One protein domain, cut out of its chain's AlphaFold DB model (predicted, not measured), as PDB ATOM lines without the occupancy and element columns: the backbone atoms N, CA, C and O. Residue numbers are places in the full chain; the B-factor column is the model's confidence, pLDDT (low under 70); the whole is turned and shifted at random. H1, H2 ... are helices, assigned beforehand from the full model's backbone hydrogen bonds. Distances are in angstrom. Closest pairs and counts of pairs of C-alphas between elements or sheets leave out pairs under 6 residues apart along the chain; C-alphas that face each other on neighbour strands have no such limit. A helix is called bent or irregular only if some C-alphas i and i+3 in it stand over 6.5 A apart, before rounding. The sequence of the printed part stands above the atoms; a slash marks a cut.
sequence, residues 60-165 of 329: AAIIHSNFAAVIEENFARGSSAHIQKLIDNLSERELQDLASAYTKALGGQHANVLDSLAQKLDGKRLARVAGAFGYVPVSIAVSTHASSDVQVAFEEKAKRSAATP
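This is residues 60 to 165 of the 329 residues of an uncharacterized protein of Collimonas pratensis (UniProt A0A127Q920). Short helices pack mostly crossed around a core of H4 and H5, with H6 laid over both. H7 packs on H5 and H6 at one end of the longest axis, the long H1 packs on H4 at the other, H3 bridges H1 and H5, and H2 packs on H4. The printed part has 106 residues with seven named helices, H1 to H7 in chain order, and no named strand: all helix. It is compact, with a radius of gyration of the C-alphas of 13.4 A and spans of 43 by 30 by 25 A.

H1, residues 60 to 77, begins at C-alpha 60 (90.394, 105.945, 146.359) and is 24.8 A long; it is irregular, C-alphas 65 and 68 being 7.1 A apart, with a kink of 39 degrees near residue 68. H2 is residues 80 to 89, H3 92 to 105 with 19.9 A, H4 111 to 120, H5 123 to 133 and H6 135 to 145. H7, residues 148 to 163, is 22.0 A long and ends at C-alpha 163 (131.141, 104.561, 159.637).

The hub H5 touches H2, H3, H6 and H7. Its closest C-alphas to H7, Gly 123 and Phe 154, are 3.7 A apart, at a steep tilt of 53 degrees. H6 and H7 form a helical hairpin at 8 degrees, closest at C-alphas Val 142 and Gln 151, 6.1 A. H4 touches H6 at C-alphas Ala 118 and Val 142, 5.0 A. H1 touches H4 with residues 71 to 76 alone, closest at C-alphas Glu 72 and Val 113, 5.4 A. Every O i to N i+4 pair is within hydrogen-bond range in H2, H3 and H6, against 12 of 14 in H1, 5 of 6 in H4, 6 of 7 in H5 and 11 of 12 in H7.

The C-alphas farthest apart, Ala 60 and Pro 165, are 44.3 A apart. The printed part has no cut, and its six links between helices are tight. Mean pLDDT of the printed part is 85.3; residues 60, 108, 110 to 111 and 160 to 165 are under 70.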
ATOM      1  N   ALA A  60      88.998 106.371 146.452       67.69
ATOM      2  CA  ALA A  60      90.394 105.945 146.359       67.69
ATOM      3  C   ALA A  60      91.376 107.114 146.538       67.69
ATOM      4  O   ALA A  60      92.348 106.994 147.287       67.69
ATOM      5  N   ALA A  61      91.102 108.253 145.896       71.56
ATOM      6  CA  ALA A  61      91.899 109.463 146.058       71.56
ATOM      7  C   ALA A  61      91.879 109.965 147.512       71.56
ATOM      8  O   ALA A  61      92.933 110.297 148.045       71.56
ATOM      9  N   ILE A  62      90.715 109.931 148.173       74.81
ATOM     10  CA  ILE A  62      90.553 110.291 149.590       74.81
ATOM     11  C   ILE A  62      91.332 109.334 150.502       74.81
ATOM     12  O   ILE A  62      91.986 109.764 151.449       74.81
ATOM     13  N   ILE A  63      91.305 108.026 150.227       72.62
ATOM     14  CA  ILE A  63      92.088 107.047 150.993       72.62
ATOM     15  C   ILE A  63      93.582 107.328 150.852       72.62
ATOM     16  O   ILE A  63      94.285 107.380 151.862       72.62
ATOM     17  N   HIS A  64      94.061 107.564 149.629       72.00
ATOM     18  CA  HIS A  64      95.465 107.886 149.393       72.00
ATOM     19  C   HIS A  64      95.876 109.226 150.012       72.00
ATOM     20  O   HIS A  64      96.949 109.295 150.607       72.00
ATOM     21  N   SER A  65      95.026 110.258 149.953       75.38
ATOM     22  CA  SER A  65      95.311 111.551 150.589       75.38
ATOM     23  C   SER A  65      95.325 111.464 152.115       75.38
ATOM     24  O   SER A  65      96.060 112.201 152.764       75.38
ATOM     25  N   ASN A  66      94.548 110.544 152.695       78.56
ATOM     26  CA  ASN A  66      94.476 110.347 154.143       78.56
ATOM     27  C   ASN A  66      95.537 109.377 154.682       78.56
ATOM     28  O   ASN A  66      95.710 109.295 155.895       78.56
ATOM     29  N   PHE A  67      96.251 108.644 153.820       79.00
ATOM     30  CA  PHE A  67      97.215 107.629 154.250       79.00
ATOM     31  C   PHE A  67      98.275 108.200 155.204       79.00
ATOM     32  O   PHE A  67      98.461 107.668 156.297       79.00
ATOM     33  N   ALA A  68      98.917 109.313 154.832       82.44
ATOM     34  CA  ALA A  68      99.922 109.957 155.679       82.44
ATOM     35  C   ALA A  68      99.333 110.397 157.029       82.44
ATOM     36  O   ALA A  68      99.922 110.112 158.067       82.44
ATOM     37  N   ALA A  69      98.138 110.995 157.020       81.94
ATOM     38  CA  ALA A  69      97.461 111.460 158.229       81.94
ATOM     39  C   ALA A  69      97.113 110.312 159.193       81.94
ATOM     40  O   ALA A  69      97.298 110.441 160.400       81.94
ATOM     41  N   VAL A  70      96.662 109.164 158.675       80.62
ATOM     42  CA  VAL A  70      96.368 107.980 159.501       80.62
ATOM     43  C   VAL A  70      97.645 107.407 160.114       80.62
ATOM     44  O   VAL A  70      97.660 107.048 161.292       80.62
ATOM     45  N   ILE A  71      98.729 107.331 159.340       83.44
ATOM     46  CA  ILE A  71     100.026 106.876 159.848       83.44
ATOM     47  C   ILE A  71     100.530 107.824 160.944       83.44
ATOM     48  O   ILE A  71     100.896 107.363 162.025       83.44
ATOM     49  N   GLU A  72     100.482 109.134 160.704       86.38
ATOM     50  CA  GLU A  72     100.829 110.164 161.688       86.38
ATOM     51  C   GLU A  72     100.018 110.022 162.970       86.38
ATOM     52  O   GLU A  72     100.587 109.983 164.059       86.38
ATOM     53  N   GLU A  73      98.701 109.874 162.852       83.56
ATOM     54  CA  GLU A  73      97.815 109.718 163.997       83.56
ATOM     55  C   GLU A  73      98.119 108.441 164.791       83.56
ATOM     56  O   GLU A  73      98.158 108.472 166.024       83.56
ATOM     57  N   ASN A  74      98.414 107.330 164.111       83.81
ATOM     58  CA  ASN A  74      98.801 106.079 164.762       83.81
ATOM     59  C   ASN A  74     100.119 106.229 165.540       83.81
ATOM     60  O   ASN A  74     100.198 105.817 166.703       83.81
ATOM     61  N   PHE A  75     101.137 106.863 164.946       89.50
ATOM     62  CA  PHE A  75     102.406 107.132 165.630       89.50
ATOM     63  C   PHE A  75     102.243 108.141 166.776       89.50
ATOM     64  O   PHE A  75     102.819 107.950 167.853       89.50
ATOM     65  N   ALA A  76     101.418 109.174 166.597       87.44
ATOM     66  CA  ALA A  76     101.140 110.193 167.605       87.44
ATOM     67  C   ALA A  76     100.367 109.629 168.808       87.44
ATOM     68  O   ALA A  76     100.699 109.949 169.953       87.44
ATOM     69  N   ARG A  77      99.400 108.729 168.586       87.38
ATOM     70  CA  ARG A  77      98.599 108.100 169.653       87.38
ATOM     71  C   ARG A  77      99.291 106.913 170.323       87.38
ATOM     72  O   ARG A  77      99.039 106.651 171.498       87.38
ATOM     73  N   GLY A  78     100.161 106.193 169.614       88.56
ATOM     74  CA  GLY A  78     100.852 105.025 170.161       88.56
ATOM     75  C   GLY A  78     101.759 105.379 171.343       88.56
ATOM     76  O   GLY A  78     102.487 106.370 171.307       88.56
ATOM     77  N   SER A  79     101.755 104.572 172.404       94.62
ATOM     78  CA  SER A  79     102.708 104.753 173.508       94.62
ATOM     79  C   SER A  79     104.143 104.482 173.040       94.62
ATOM     80  O   SER A  79     104.354 103.727 172.088       94.62
ATOM     81  N   SER A  80     105.149 105.034 173.726       95.25
ATOM     82  CA  SER A  80     106.557 104.796 173.371       95.25
ATOM     83  C   SER A  80     106.894 103.303 173.309       95.25
ATOM     84  O   SER A  80     107.518 102.856 172.354       95.25
ATOM     85  N   ALA A  81     106.396 102.500 174.256       93.56
ATOM     86  CA  ALA A  81     106.592 101.049 174.253       93.56
ATOM     87  C   ALA A  81     105.952 100.359 173.033       93.56
ATOM     88  O   ALA A  81     106.546  99.448 172.455       93.56
ATOM     89  N   HIS A  82     104.758 100.797 172.622       92.06
ATOM     90  CA  HIS A  82     104.086 100.253 171.445       92.06
ATOM     91  C   HIS A  82     104.846 100.593 170.157       92.06
ATOM     92  O   HIS A  82     105.122  99.698 169.363       92.06
ATOM     93  N   ILE A  83     105.241 101.858 169.986       94.94
ATOM     94  CA  ILE A  83     105.978 102.312 168.800       94.94
ATOM     95  C   ILE A  83     107.357 101.652 168.716       94.94
ATOM     96  O   ILE A  83     107.756 101.207 167.644       94.94
ATOM     97  N   GLN A  84     108.062 101.497 169.838       95.62
ATOM     98  CA  GLN A  84     109.330 100.766 169.869       95.62
ATOM     99  C   GLN A  84     109.160  99.306 169.431       95.62
ATOM    100  O   GLN A  84     109.923  98.837 168.590       95.62
ATOM    101  N   LYS A  85     108.131  98.612 169.938       90.38
ATOM    102  CA  LYS A  85     107.825  97.229 169.545       90.38
ATOM    103  C   LYS A  85     107.428  97.118 168.071       90.38
ATOM    104  O   LYS A  85     107.822  96.162 167.414       90.38
ATOM    105  N   LEU A  86     106.656  98.079 167.558       90.25
ATOM    106  CA  LEU A  86     106.315  98.152 166.139       90.25
ATOM    107  C   LEU A  86     107.587  98.248 165.297       90.25
ATOM    108  O   LEU A  86     107.799  97.404 164.435       90.25
ATOM    109  N   ILE A  87     108.453  99.221 165.594       94.38
ATOM    110  CA  ILE A  87     109.703  99.410 164.854       94.38
ATOM    111  C   ILE A  87     110.584  98.170 164.943       94.38
ATOM    112  O   ILE A  87     111.121  97.780 163.919       94.38
ATOM    113  N   ASP A  88     110.710  97.516 166.097       92.81
ATOM    114  CA  ASP A  88     111.509  96.286 166.224       92.81
ATOM    115  C   ASP A  88     110.989  95.121 165.377       92.81
ATOM    116  O   ASP A  88     111.786  94.307 164.912       92.81
ATOM    117  N   ASN A  89     109.671  95.035 165.186       85.94
ATOM    118  CA  ASN A  89     109.037  93.947 164.447       85.94
ATOM    119  C   ASN A  89     109.027  94.164 162.929       85.94
ATOM    120  O   ASN A  89     108.852  93.193 162.199       85.94
ATOM    121  N   LEU A  90     109.205  95.400 162.451       80.38
ATOM    122  CA  LEU A  90     109.374  95.665 161.023       80.38
ATOM    123  C   LEU A  90     110.751  95.174 160.575       80.38
ATOM    124  O   LEU A  90     111.752  95.440 161.241       80.38
ATOM    125  N   SER A  91     110.830  94.495 159.436       85.25
ATOM    126  CA  SER A  91     112.090  94.241 158.731       85.25
ATOM    127  C   SER A  91     112.662  95.533 158.125       85.25
ATOM    128  O   SER A  91     111.965  96.540 158.014       85.25
ATOM    129  N   GLU A  92     113.937  95.526 157.712       83.56
ATOM    130  CA  GLU A  92     114.529  96.687 157.015       83.56
ATOM    131  C   GLU A  92     113.758  97.038 155.739       83.56
ATOM    132  O   GLU A  92     113.531  98.212 155.456       83.56
ATOM    133  N   ARG A  93     113.310  96.015 154.998       74.56
ATOM    134  CA  ARG A  93     112.540  96.198 153.768       74.56
ATOM    135  C   ARG A  93     111.188  96.850 154.042       74.56
ATOM    136  O   ARG A  93     110.857  97.827 153.391       74.56
ATOM    137  N   GLU A  94     110.446  96.376 155.040       75.00
ATOM    138  CA  GLU A  94     109.153  96.979 155.402       75.00
ATOM    139  C   GLU A  94     109.312  98.416 155.912       75.00
ATOM    140  O   GLU A  94     108.462  99.268 155.653       75.00
ATOM    141  N   LEU A  95     110.411  98.711 156.612       84.94
ATOM    142  CA  LEU A  95     110.707 100.067 157.065       84.94
ATOM    143  C   LEU A  95     111.039 101.000 155.886       84.94
ATOM    144  O   LEU A  95     110.610 102.154 155.888       84.94
ATOM    145  N   GLN A  96     111.748 100.503 154.867       82.12
ATOM    146  CA  GLN A  96     111.996 101.220 153.609       82.12
ATOM    147  C   GLN A  96     110.713 101.424 152.796       82.12
ATOM    148  O   GLN A  96     110.477 102.526 152.302       82.12
ATOM    149  N   ASP A  97     109.860 100.404 152.701       78.31
ATOM    150  CA  ASP A  97     108.568 100.496 152.017       78.31
ATOM    151  C   ASP A  97     107.663 101.533 152.703       78.31
ATOM    152  O   ASP A  97     107.061 102.377 152.032       78.31
ATOM    153  N   LEU A  98     107.637 101.548 154.044       83.38
ATOM    154  CA  LEU A  98     106.945 102.570 154.832       83.38
ATOM    155  C   LEU A  98     107.500 103.973 154.551       83.38
ATOM    156  O   LEU A  98     106.724 104.904 154.328       83.38
ATOM    157  N   ALA A  99     108.828 104.128 154.536       87.19
ATOM    158  CA  ALA A  99     109.476 105.403 154.240       87.19
ATOM    159  C   ALA A  99     109.134 105.904 152.828       87.19
ATOM    160  O   ALA A  99     108.754 107.064 152.658       87.19
ATOM    161  N   SER A 100     109.196 105.026 151.826       80.94
ATOM    162  CA  SER A 100     108.862 105.335 150.432       80.94
ATOM    163  C   SER A 100     107.397 105.747 150.276       80.94
ATOM    164  O   SER A 100     107.099 106.804 149.710       80.94
ATOM    165  N   ALA A 101     106.473 104.972 150.857       78.88
ATOM    166  CA  ALA A 101     105.044 105.269 150.823       78.88
ATOM    167  C   ALA A 101     104.723 106.616 151.488       78.88
ATOM    168  O   ALA A 101     103.962 107.411 150.932       78.88
ATOM    169  N   TYR A 102     105.335 106.900 152.640       82.75
ATOM    170  CA  TYR A 102     105.136 108.153 153.366       82.75
ATOM    171  C   TYR A 102     105.695 109.361 152.599       82.75
ATOM    172  O   TYR A 102     104.995 110.356 152.411       82.75
ATOM    173  N   THR A 103     106.911 109.244 152.058       81.44
ATOM    174  CA  THR A 103     107.549 110.295 151.241       81.44
ATOM    175  C   THR A 103     106.716 110.623 150.006       81.44
ATOM    176  O   THR A 103     106.500 111.792 149.684       81.44
ATOM    177  N   LYS A 104     106.201 109.592 149.323       80.06
ATOM    178  CA  LYS A 104     105.334 109.757 148.153       80.06
ATOM    179  C   LYS A 104     104.019 110.446 148.517       80.06
ATOM    180  O   LYS A 104     103.591 111.337 147.788       80.06
ATOM    181  N   ALA A 105     103.402 110.062 149.636       77.06
ATOM    182  CA  ALA A 105     102.147 110.652 150.101       77.06
ATOM    183  C   ALA A 105     102.280 112.147 150.444       77.06
ATOM    184  O   ALA A 105     101.330 112.902 150.263       77.06
ATOM    185  N   LEU A 106     103.466 112.580 150.879       79.62
ATOM    186  CA  LEU A 106     103.759 113.970 151.233       79.62
ATOM    187  C   LEU A 106     104.453 114.770 150.118       79.62
ATOM    188  O   LEU A 106     104.934 115.877 150.364       79.62
ATOM    189  N   GLY A 107     104.559 114.224 148.903       77.50
ATOM    190  CA  GLY A 107     105.237 114.903 147.794       77.50
ATOM    191  C   GLY A 107     106.713 115.221 148.078       77.50
ATOM    192  O   GLY A 107     107.218 116.240 147.613       77.50
ATOM    193  N   GLY A 108     107.394 114.382 148.865       65.69
ATOM    194  CA  GLY A 108     108.798 114.562 149.253       65.69
ATOM    195  C   GLY A 108     109.026 115.274 150.591       65.69
ATOM    196  O   GLY A 108     110.176 115.492 150.965       65.69
ATOM    197  N   GLN A 109     107.972 115.648 151.322       71.75
ATOM    198  CA  GLN A 109     108.093 116.221 152.669       71.75
ATOM    199  C   GLN A 109     108.057 115.120 153.749       71.75
ATOM    200  O   GLN A 109     107.522 114.042 153.517       71.75
ATOM    201  N   HIS A 110     108.640 115.363 154.932       64.00
ATOM    202  CA  HIS A 110     108.831 114.324 155.968       64.00
ATOM    203  C   HIS A 110     108.385 114.717 157.392       64.00
ATOM    204  O   HIS A 110     108.713 114.013 158.343       64.00
ATOM    205  N   ALA A 111     107.681 115.836 157.570       65.00
ATOM    206  CA  ALA A 111     107.719 116.565 158.840       65.00
ATOM    207  C   ALA A 111     107.145 115.819 160.070       65.00
ATOM    208  O   ALA A 111     107.835 115.710 161.072       65.00
ATOM    209  N   ASN A 112     105.949 115.225 160.032       83.75
ATOM    210  CA  ASN A 112     105.254 114.933 161.301       83.75
ATOM    211  C   ASN A 112     105.549 113.551 161.919       83.75
ATOM    212  O   ASN A 112     105.582 113.401 163.148       83.75
ATOM    213  N   VAL A 113     105.755 112.512 161.096       91.19
ATOM    214  CA  VAL A 113     106.088 111.171 161.617       91.19
ATOM    215  C   VAL A 113     107.457 111.179 162.282       91.19
ATOM    216  O   VAL A 113     107.601 110.610 163.363       91.19
ATOM    217  N   LEU A 114     108.456 111.824 161.676       94.06
ATOM    218  CA  LEU A 114     109.820 111.809 162.206       94.06
ATOM    219  C   LEU A 114     109.916 112.517 163.558       94.06
ATOM    220  O   LEU A 114     110.596 112.009 164.449       94.06
ATOM    221  N   ASP A 115     109.166 113.601 163.750       94.88
ATOM    222  CA  ASP A 115     109.070 114.297 165.035       94.88
ATOM    223  C   ASP A 115     108.473 113.386 166.117       94.88
ATOM    224  O   ASP A 115     109.016 113.258 167.218       94.88
ATOM    225  N   SER A 116     107.390 112.673 165.785       93.94
ATOM    226  CA  SER A 116     106.757 111.708 166.694       93.94
ATOM    227  C   SER A 116     107.688 110.542 167.039       93.94
ATOM    228  O   SER A 116     107.730 110.093 168.187       93.94
ATOM    229  N   LEU A 117     108.449 110.046 166.061       95.88
ATOM    230  CA  LEU A 117     109.436 108.989 166.269       95.88
ATOM    231  C   LEU A 117     110.594 109.477 167.148       95.88
ATOM    232  O   LEU A 117     110.979 108.764 168.073       95.88
ATOM    233  N   ALA A 118     111.095 110.694 166.923       97.12
ATOM    234  CA  ALA A 118     112.163 111.305 167.714       97.12
ATOM    235  C   ALA A 118     111.804 111.436 169.203       97.12
ATOM    236  O   ALA A 118     112.659 111.231 170.061       97.12
ATOM    237  N   GLN A 119     110.536 111.707 169.525       97.12
ATOM    238  CA  GLN A 119     110.064 111.805 170.913       97.12
ATOM    239  C   GLN A 119     109.906 110.445 171.614       97.12
ATOM    240  O   GLN A 119     109.903 110.380 172.843       97.12
ATOM    241  N   LYS A 120     109.709 109.358 170.855       97.38
ATOM    242  CA  LYS A 120     109.233 108.068 171.393       97.38
ATOM    243  C   LYS A 120     110.241 106.930 171.295       97.38
ATOM    244  O   LYS A 120     110.149 105.958 172.055       97.38
ATOM    245  N   LEU A 121     111.170 107.015 170.353       97.88
ATOM    246  CA  LEU A 121     112.197 106.011 170.125       97.88
ATOM    247  C   LEU A 121     113.492 106.357 170.863       97.88
ATOM    248  O   LEU A 121     113.801 107.515 171.120       97.88
ATOM    249  N   ASP A 122     114.274 105.326 171.173       97.88
ATOM    250  CA  ASP A 122     115.652 105.507 171.626       97.88
ATOM    251  C   ASP A 122     116.624 105.681 170.450       97.88
ATOM    252  O   ASP A 122     116.293 105.442 169.284       97.88
ATOM    253  N   GLY A 123     117.868 106.046 170.766       96.69
ATOM    254  CA  GLY A 123     118.902 106.294 169.764       96.69
ATOM    255  C   GLY A 123     119.214 105.099 168.852       96.69
ATOM    256  O   GLY A 123     119.523 105.300 167.679       96.69
ATOM    257  N   LYS A 124     119.088 103.850 169.334       96.50
ATOM    258  CA  LYS A 124     119.326 102.652 168.506       96.50
ATOM    259  C   LYS A 124     118.243 102.523 167.436       96.50
ATOM    260  O   LYS A 124     118.561 102.284 166.272       96.50
ATOM    261  N   ARG A 125     116.976 102.671 167.822       97.62
ATOM    262  CA  ARG A 125     115.843 102.567 166.894       97.62
ATOM    263  C   ARG A 125     115.782 103.762 165.950       97.62
ATOM    264  O   ARG A 125     115.509 103.573 164.773       97.62
ATOM    265  N   LEU A 126     116.138 104.960 166.413       97.44
ATOM    266  CA  LEU A 126     116.263 106.137 165.548       97.44
ATOM    267  C   LEU A 126     117.368 105.975 164.500       97.44
ATOM    268  O   LEU A 126     117.158 106.315 163.341       97.44
ATOM    269  N   ALA A 127     118.512 105.385 164.863       96.06
ATOM    270  CA  ALA A 127     119.569 105.082 163.897       96.06
ATOM    271  C   ALA A 127     119.111 104.078 162.825       96.06
ATOM    272  O   ALA A 127     119.546 104.159 161.679       96.06
ATOM    273  N   ARG A 128     118.205 103.160 163.181       95.00
ATOM    274  CA  ARG A 128     117.566 102.237 162.239       95.00
ATOM    275  C   ARG A 128     116.590 102.958 161.306       95.00
ATOM    276  O   ARG A 128     116.683 102.808 160.095       95.00
ATOM    277  N   VAL A 129     115.718 103.806 161.857       95.12
ATOM    278  CA  VAL A 129     114.798 104.658 161.079       95.12
ATOM    279  C   VAL A 129     115.565 105.554 160.101       95.12
ATOM    280  O   VAL A 129     115.159 105.669 158.949       95.12
ATOM    281  N   ALA A 130     116.713 106.106 160.502       94.25
ATOM    282  CA  ALA A 130     117.599 106.875 159.625       94.25
ATOM    283  C   ALA A 130     118.134 106.076 158.422       94.25
ATOM    284  O   ALA A 130     118.406 106.668 157.380       94.25
ATOM    285  N   GLY A 131     118.252 104.749 158.530       89.19
ATOM    286  CA  GLY A 131     118.618 103.882 157.408       89.19
ATOM    287  C   GLY A 131     117.535 103.782 156.327       89.19
ATOM    288  O   GLY A 131     117.862 103.571 155.164       89.19
ATOM    289  N   ALA A 132     116.263 103.974 156.693       89.56
ATOM    290  CA  ALA A 132     115.127 103.906 155.771       89.56
ATOM    291  C   ALA A 132     114.647 105.290 155.304       89.56
ATOM    292  O   ALA A 132     114.412 105.497 154.119       89.56
ATOM    293  N   PHE A 133     114.523 106.249 156.226       89.44
ATOM    294  CA  PHE A 133     114.035 107.608 155.952       89.44
ATOM    295  C   PHE A 133     115.149 108.589 155.556       89.44
ATOM    296  O   PHE A 133     114.865 109.721 155.177       89.44
ATOM    297  N   GLY A 134     116.415 108.170 155.642       86.56
ATOM    298  CA  GLY A 134     117.582 109.016 155.416       86.56
ATOM    299  C   GLY A 134     118.079 109.700 156.693       86.56
ATOM    300  O   GLY A 134     117.308 110.112 157.560       86.56
ATOM    301  N   TYR A 135     119.402 109.848 156.808       87.12
ATOM    302  CA  TYR A 135     120.035 110.407 158.009       87.12
ATOM    303  C   TYR A 135     119.660 111.869 158.258       87.12
ATOM    304  O   TYR A 135     119.289 112.220 159.373       87.12
ATOM    305  N   VAL A 136     119.724 112.718 157.225       84.31
ATOM    306  CA  VAL A 136     119.482 114.163 157.358       84.31
ATOM    307  C   VAL A 136     118.102 114.473 157.953       84.31
ATOM    308  O   VAL A 136     118.071 115.116 159.005       84.31
ATOM    309  N   PRO A 137     116.971 114.009 157.383       89.12
ATOM    310  CA  PRO A 137     115.656 114.345 157.931       89.12
ATOM    311  C   PRO A 137     115.449 113.797 159.351       89.12
ATOM    312  O   PRO A 137     114.883 114.488 160.196       89.12
ATOM    313  N   VAL A 138     115.981 112.608 159.667       93.69
ATOM    314  CA  VAL A 138     115.896 112.045 161.025       93.69
ATOM    315  C   VAL A 138     116.756 112.832 162.015       93.69
ATOM    316  O   VAL A 138     116.302 113.110 163.119       93.69
ATOM    317  N   SER A 139     117.968 113.244 161.635       91.56
ATOM    318  CA  SER A 139     118.854 114.028 162.509       91.56
ATOM    319  C   SER A 139     118.247 115.385 162.891       91.56
ATOM    320  O   SER A 139     118.336 115.791 164.050       91.56
ATOM    321  N   ILE A 140     117.548 116.042 161.955       89.62
ATOM    322  CA  ILE A 140     116.822 117.292 162.210       89.62
ATOM    323  C   ILE A 140     115.718 117.056 163.247       89.62
ATOM    324  O   ILE A 140     115.699 117.742 164.273       89.62
ATOM    325  N   ALA A 141     114.865 116.045 163.044       95.00
ATOM    326  CA  ALA A 141     113.795 115.708 163.985       95.00
ATOM    327  C   ALA A 141     114.339 115.339 165.377       95.00
ATOM    328  O   ALA A 141     113.839 115.816 166.396       95.00
ATOM    329  N   VAL A 142     115.420 114.554 165.439       96.50
ATOM    330  CA  VAL A 142     116.080 114.162 166.694       96.50
ATOM    331  C   VAL A 142     116.645 115.371 167.434       96.50
ATOM    332  O   VAL A 142     116.393 115.518 168.629       96.50
ATOM    333  N   SER A 143     117.354 116.265 166.742       95.81
ATOM    334  CA  SER A 143     117.915 117.475 167.358       95.81
ATOM    335  C   SER A 143     116.843 118.436 167.884       95.81
ATOM    336  O   SER A 143     117.078 119.145 168.862       95.81
ATOM    337  N   THR A 144     115.658 118.425 167.264       96.06
ATOM    338  CA  THR A 144     114.552 119.331 167.598       96.06
ATOM    339  C   THR A 144     113.655 118.771 168.703       96.06
ATOM    340  O   THR A 144     113.196 119.525 169.561       96.06
ATOM    341  N   HIS A 145     113.401 117.458 168.706       96.81
ATOM    342  CA  HIS A 145     112.329 116.862 169.510       96.81
ATOM    343  C   HIS A 145     112.766 115.773 170.497       96.81
ATOM    344  O   HIS A 145     111.995 115.450 171.402       96.81
ATOM    345  N   ALA A 146     113.963 115.196 170.361       97.31
ATOM    346  CA  ALA A 146     114.436 114.168 171.288       97.31
ATOM    347  C   ALA A 146     115.136 114.780 172.515       97.31
ATOM    348  O   ALA A 146     115.687 115.881 172.450       97.31
ATOM    349  N   SER A 147     115.172 114.047 173.633       97.75
ATOM    350  CA  SER A 147     115.957 114.445 174.811       97.75
ATOM    351  C   SER A 147     117.464 114.382 174.539       97.75
ATOM    352  O   SER A 147     117.910 113.628 173.674       97.75
ATOM    353  N   SER A 148     118.268 115.126 175.309       97.44
ATOM    354  CA  SER A 148     119.735 115.157 175.162       97.44
ATOM    355  C   SER A 148     120.364 113.762 175.160       97.44
ATOM    356  O   SER A 148     121.233 113.471 174.341       97.44
ATOM    357  N   ASP A 149     119.884 112.874 176.029       97.25
ATOM    358  CA  ASP A 149     120.410 111.515 176.157       97.25
ATOM    359  C   ASP A 149     120.116 110.679 174.904       97.25
ATOM    360  O   ASP A 149     120.969 109.926 174.429       97.25
ATOM    361  N   VAL A 150     118.925 110.852 174.318       97.56
ATOM    362  CA  VAL A 150     118.539 110.188 173.067       97.56
ATOM    363  C   VAL A 150     119.326 110.747 171.886       97.56
ATOM    364  O   VAL A 150     119.763 109.964 171.046       97.56
ATOM    365  N   GLN A 151     119.567 112.062 171.836       97.25
ATOM    366  CA  GLN A 151     120.393 112.687 170.797       97.25
ATOM    367  C   GLN A 151     121.820 112.126 170.808       97.25
ATOM    368  O   GLN A 151     122.327 111.708 169.766       97.25
ATOM    369  N   VAL A 152     122.448 112.038 171.987       96.31
ATOM    370  CA  VAL A 152     123.791 111.457 172.138       96.31
ATOM    371  C   VAL A 152     123.801 109.991 171.702       96.31
ATOM    372  O   VAL A 152     124.668 109.586 170.926       96.31
ATOM    373  N   ALA A 153     122.817 109.202 172.144       95.88
ATOM    374  CA  ALA A 153     122.710 107.796 171.765       95.88
ATOM    375  C   ALA A 153     122.467 107.611 170.256       95.88
ATOM    376  O   ALA A 153     123.031 106.698 169.650       95.88
ATOM    377  N   PHE A 154     121.645 108.464 169.638       96.25
ATOM    378  CA  PHE A 154     121.411 108.463 168.197       96.25
ATOM    379  C   PHE A 154     122.703 108.765 167.450       96.25
ATOM    380  O   PHE A 154     123.101 107.966 166.612       96.25
ATOM    381  N   GLU A 155     123.398 109.849 167.789       92.62
ATOM    382  CA  GLU A 155     124.649 110.235 167.133       92.62
ATOM    383  C   GLU A 155     125.726 109.153 167.262       92.62
ATOM    384  O   GLU A 155     126.430 108.854 166.298       92.62
ATOM    385  N   GLU A 156     125.831 108.497 168.420       92.44
ATOM    386  CA  GLU A 156     126.774 107.394 168.612       92.44
ATOM    387  C   GLU A 156     126.465 106.195 167.697       92.44
ATOM    388  O   GLU A 156     127.378 105.557 167.164       92.44
ATOM    389  N   LYS A 157     125.182 105.865 167.503       91.44
ATOM    390  CA  LYS A 157     124.758 104.715 166.693       91.44
ATOM    391  C   LYS A 157     124.698 105.041 165.207       91.44
ATOM    392  O   LYS A 157     125.223 104.272 164.410       91.44
ATOM    393  N   ALA A 158     124.132 106.182 164.841       85.00
ATOM    394  CA  ALA A 158     124.017 106.647 163.467       85.00
ATOM    395  C   ALA A 158     125.396 106.882 162.841       85.00
ATOM    396  O   ALA A 158     125.614 106.466 161.705       85.00
ATOM    397  N   LYS A 159     126.372 107.416 163.597       73.94
ATOM    398  CA  LYS A 159     127.765 107.495 163.131       73.94
ATOM    399  C   LYS A 159     128.367 106.125 162.882       73.94
ATOM    400  O   LYS A 159     129.077 105.985 161.904       73.94
ATOM    401  N   ARG A 160     128.092 105.108 163.705       60.12
ATOM    402  CA  ARG A 160     128.576 103.734 163.454       60.12
ATOM    403  C   ARG A 160     127.909 103.103 162.231       60.12
ATOM    404  O   ARG A 160     128.578 102.392 161.488       60.12
ATOM    405  N   SER A 161     126.634 103.394 161.992       56.88
ATOM    406  CA  SER A 161     125.943 102.977 160.767       56.88
ATOM    407  C   SER A 161     126.520 103.675 159.531       56.88
ATOM    408  O   SER A 161     126.710 103.029 158.508       56.88
ATOM    409  N   ALA A 162     126.893 104.954 159.644       51.97
ATOM    410  CA  ALA A 162     127.585 105.705 158.593       51.97
ATOM    411  C   ALA A 162     129.079 105.334 158.447       51.97
ATOM    412  O   ALA A 162     129.650 105.483 157.372       51.97
ATOM    413  N   ALA A 163     129.711 104.862 159.528       38.78
ATOM    414  CA  ALA A 163     131.141 104.561 159.637       38.78
ATOM    415  C   ALA A 163     131.460 103.068 159.584       38.78
ATOM    416  O   ALA A 163     132.620 102.703 159.762       38.78
ATOM    417  N   THR A 164     130.487 102.199 159.301       39.66
ATOM    418  CA  THR A 164     130.842 100.924 158.678       39.66
ATOM    419  C   THR A 164     131.517 101.313 157.366       39.66
ATOM    420  O   THR A 164     130.865 101.931 156.527       39.66
ATOM    421  N   PRO A 165     132.785 100.951 157.115       38.56
ATOM    422  CA  PRO A 165     133.380 101.056 155.790       38.56
ATOM    423  C   PRO A 165     132.769 100.010 154.835       38.56
ATOM    424  O   PRO A 165     133.459  99.426 154.018       38.56
TER     425      PRO A 165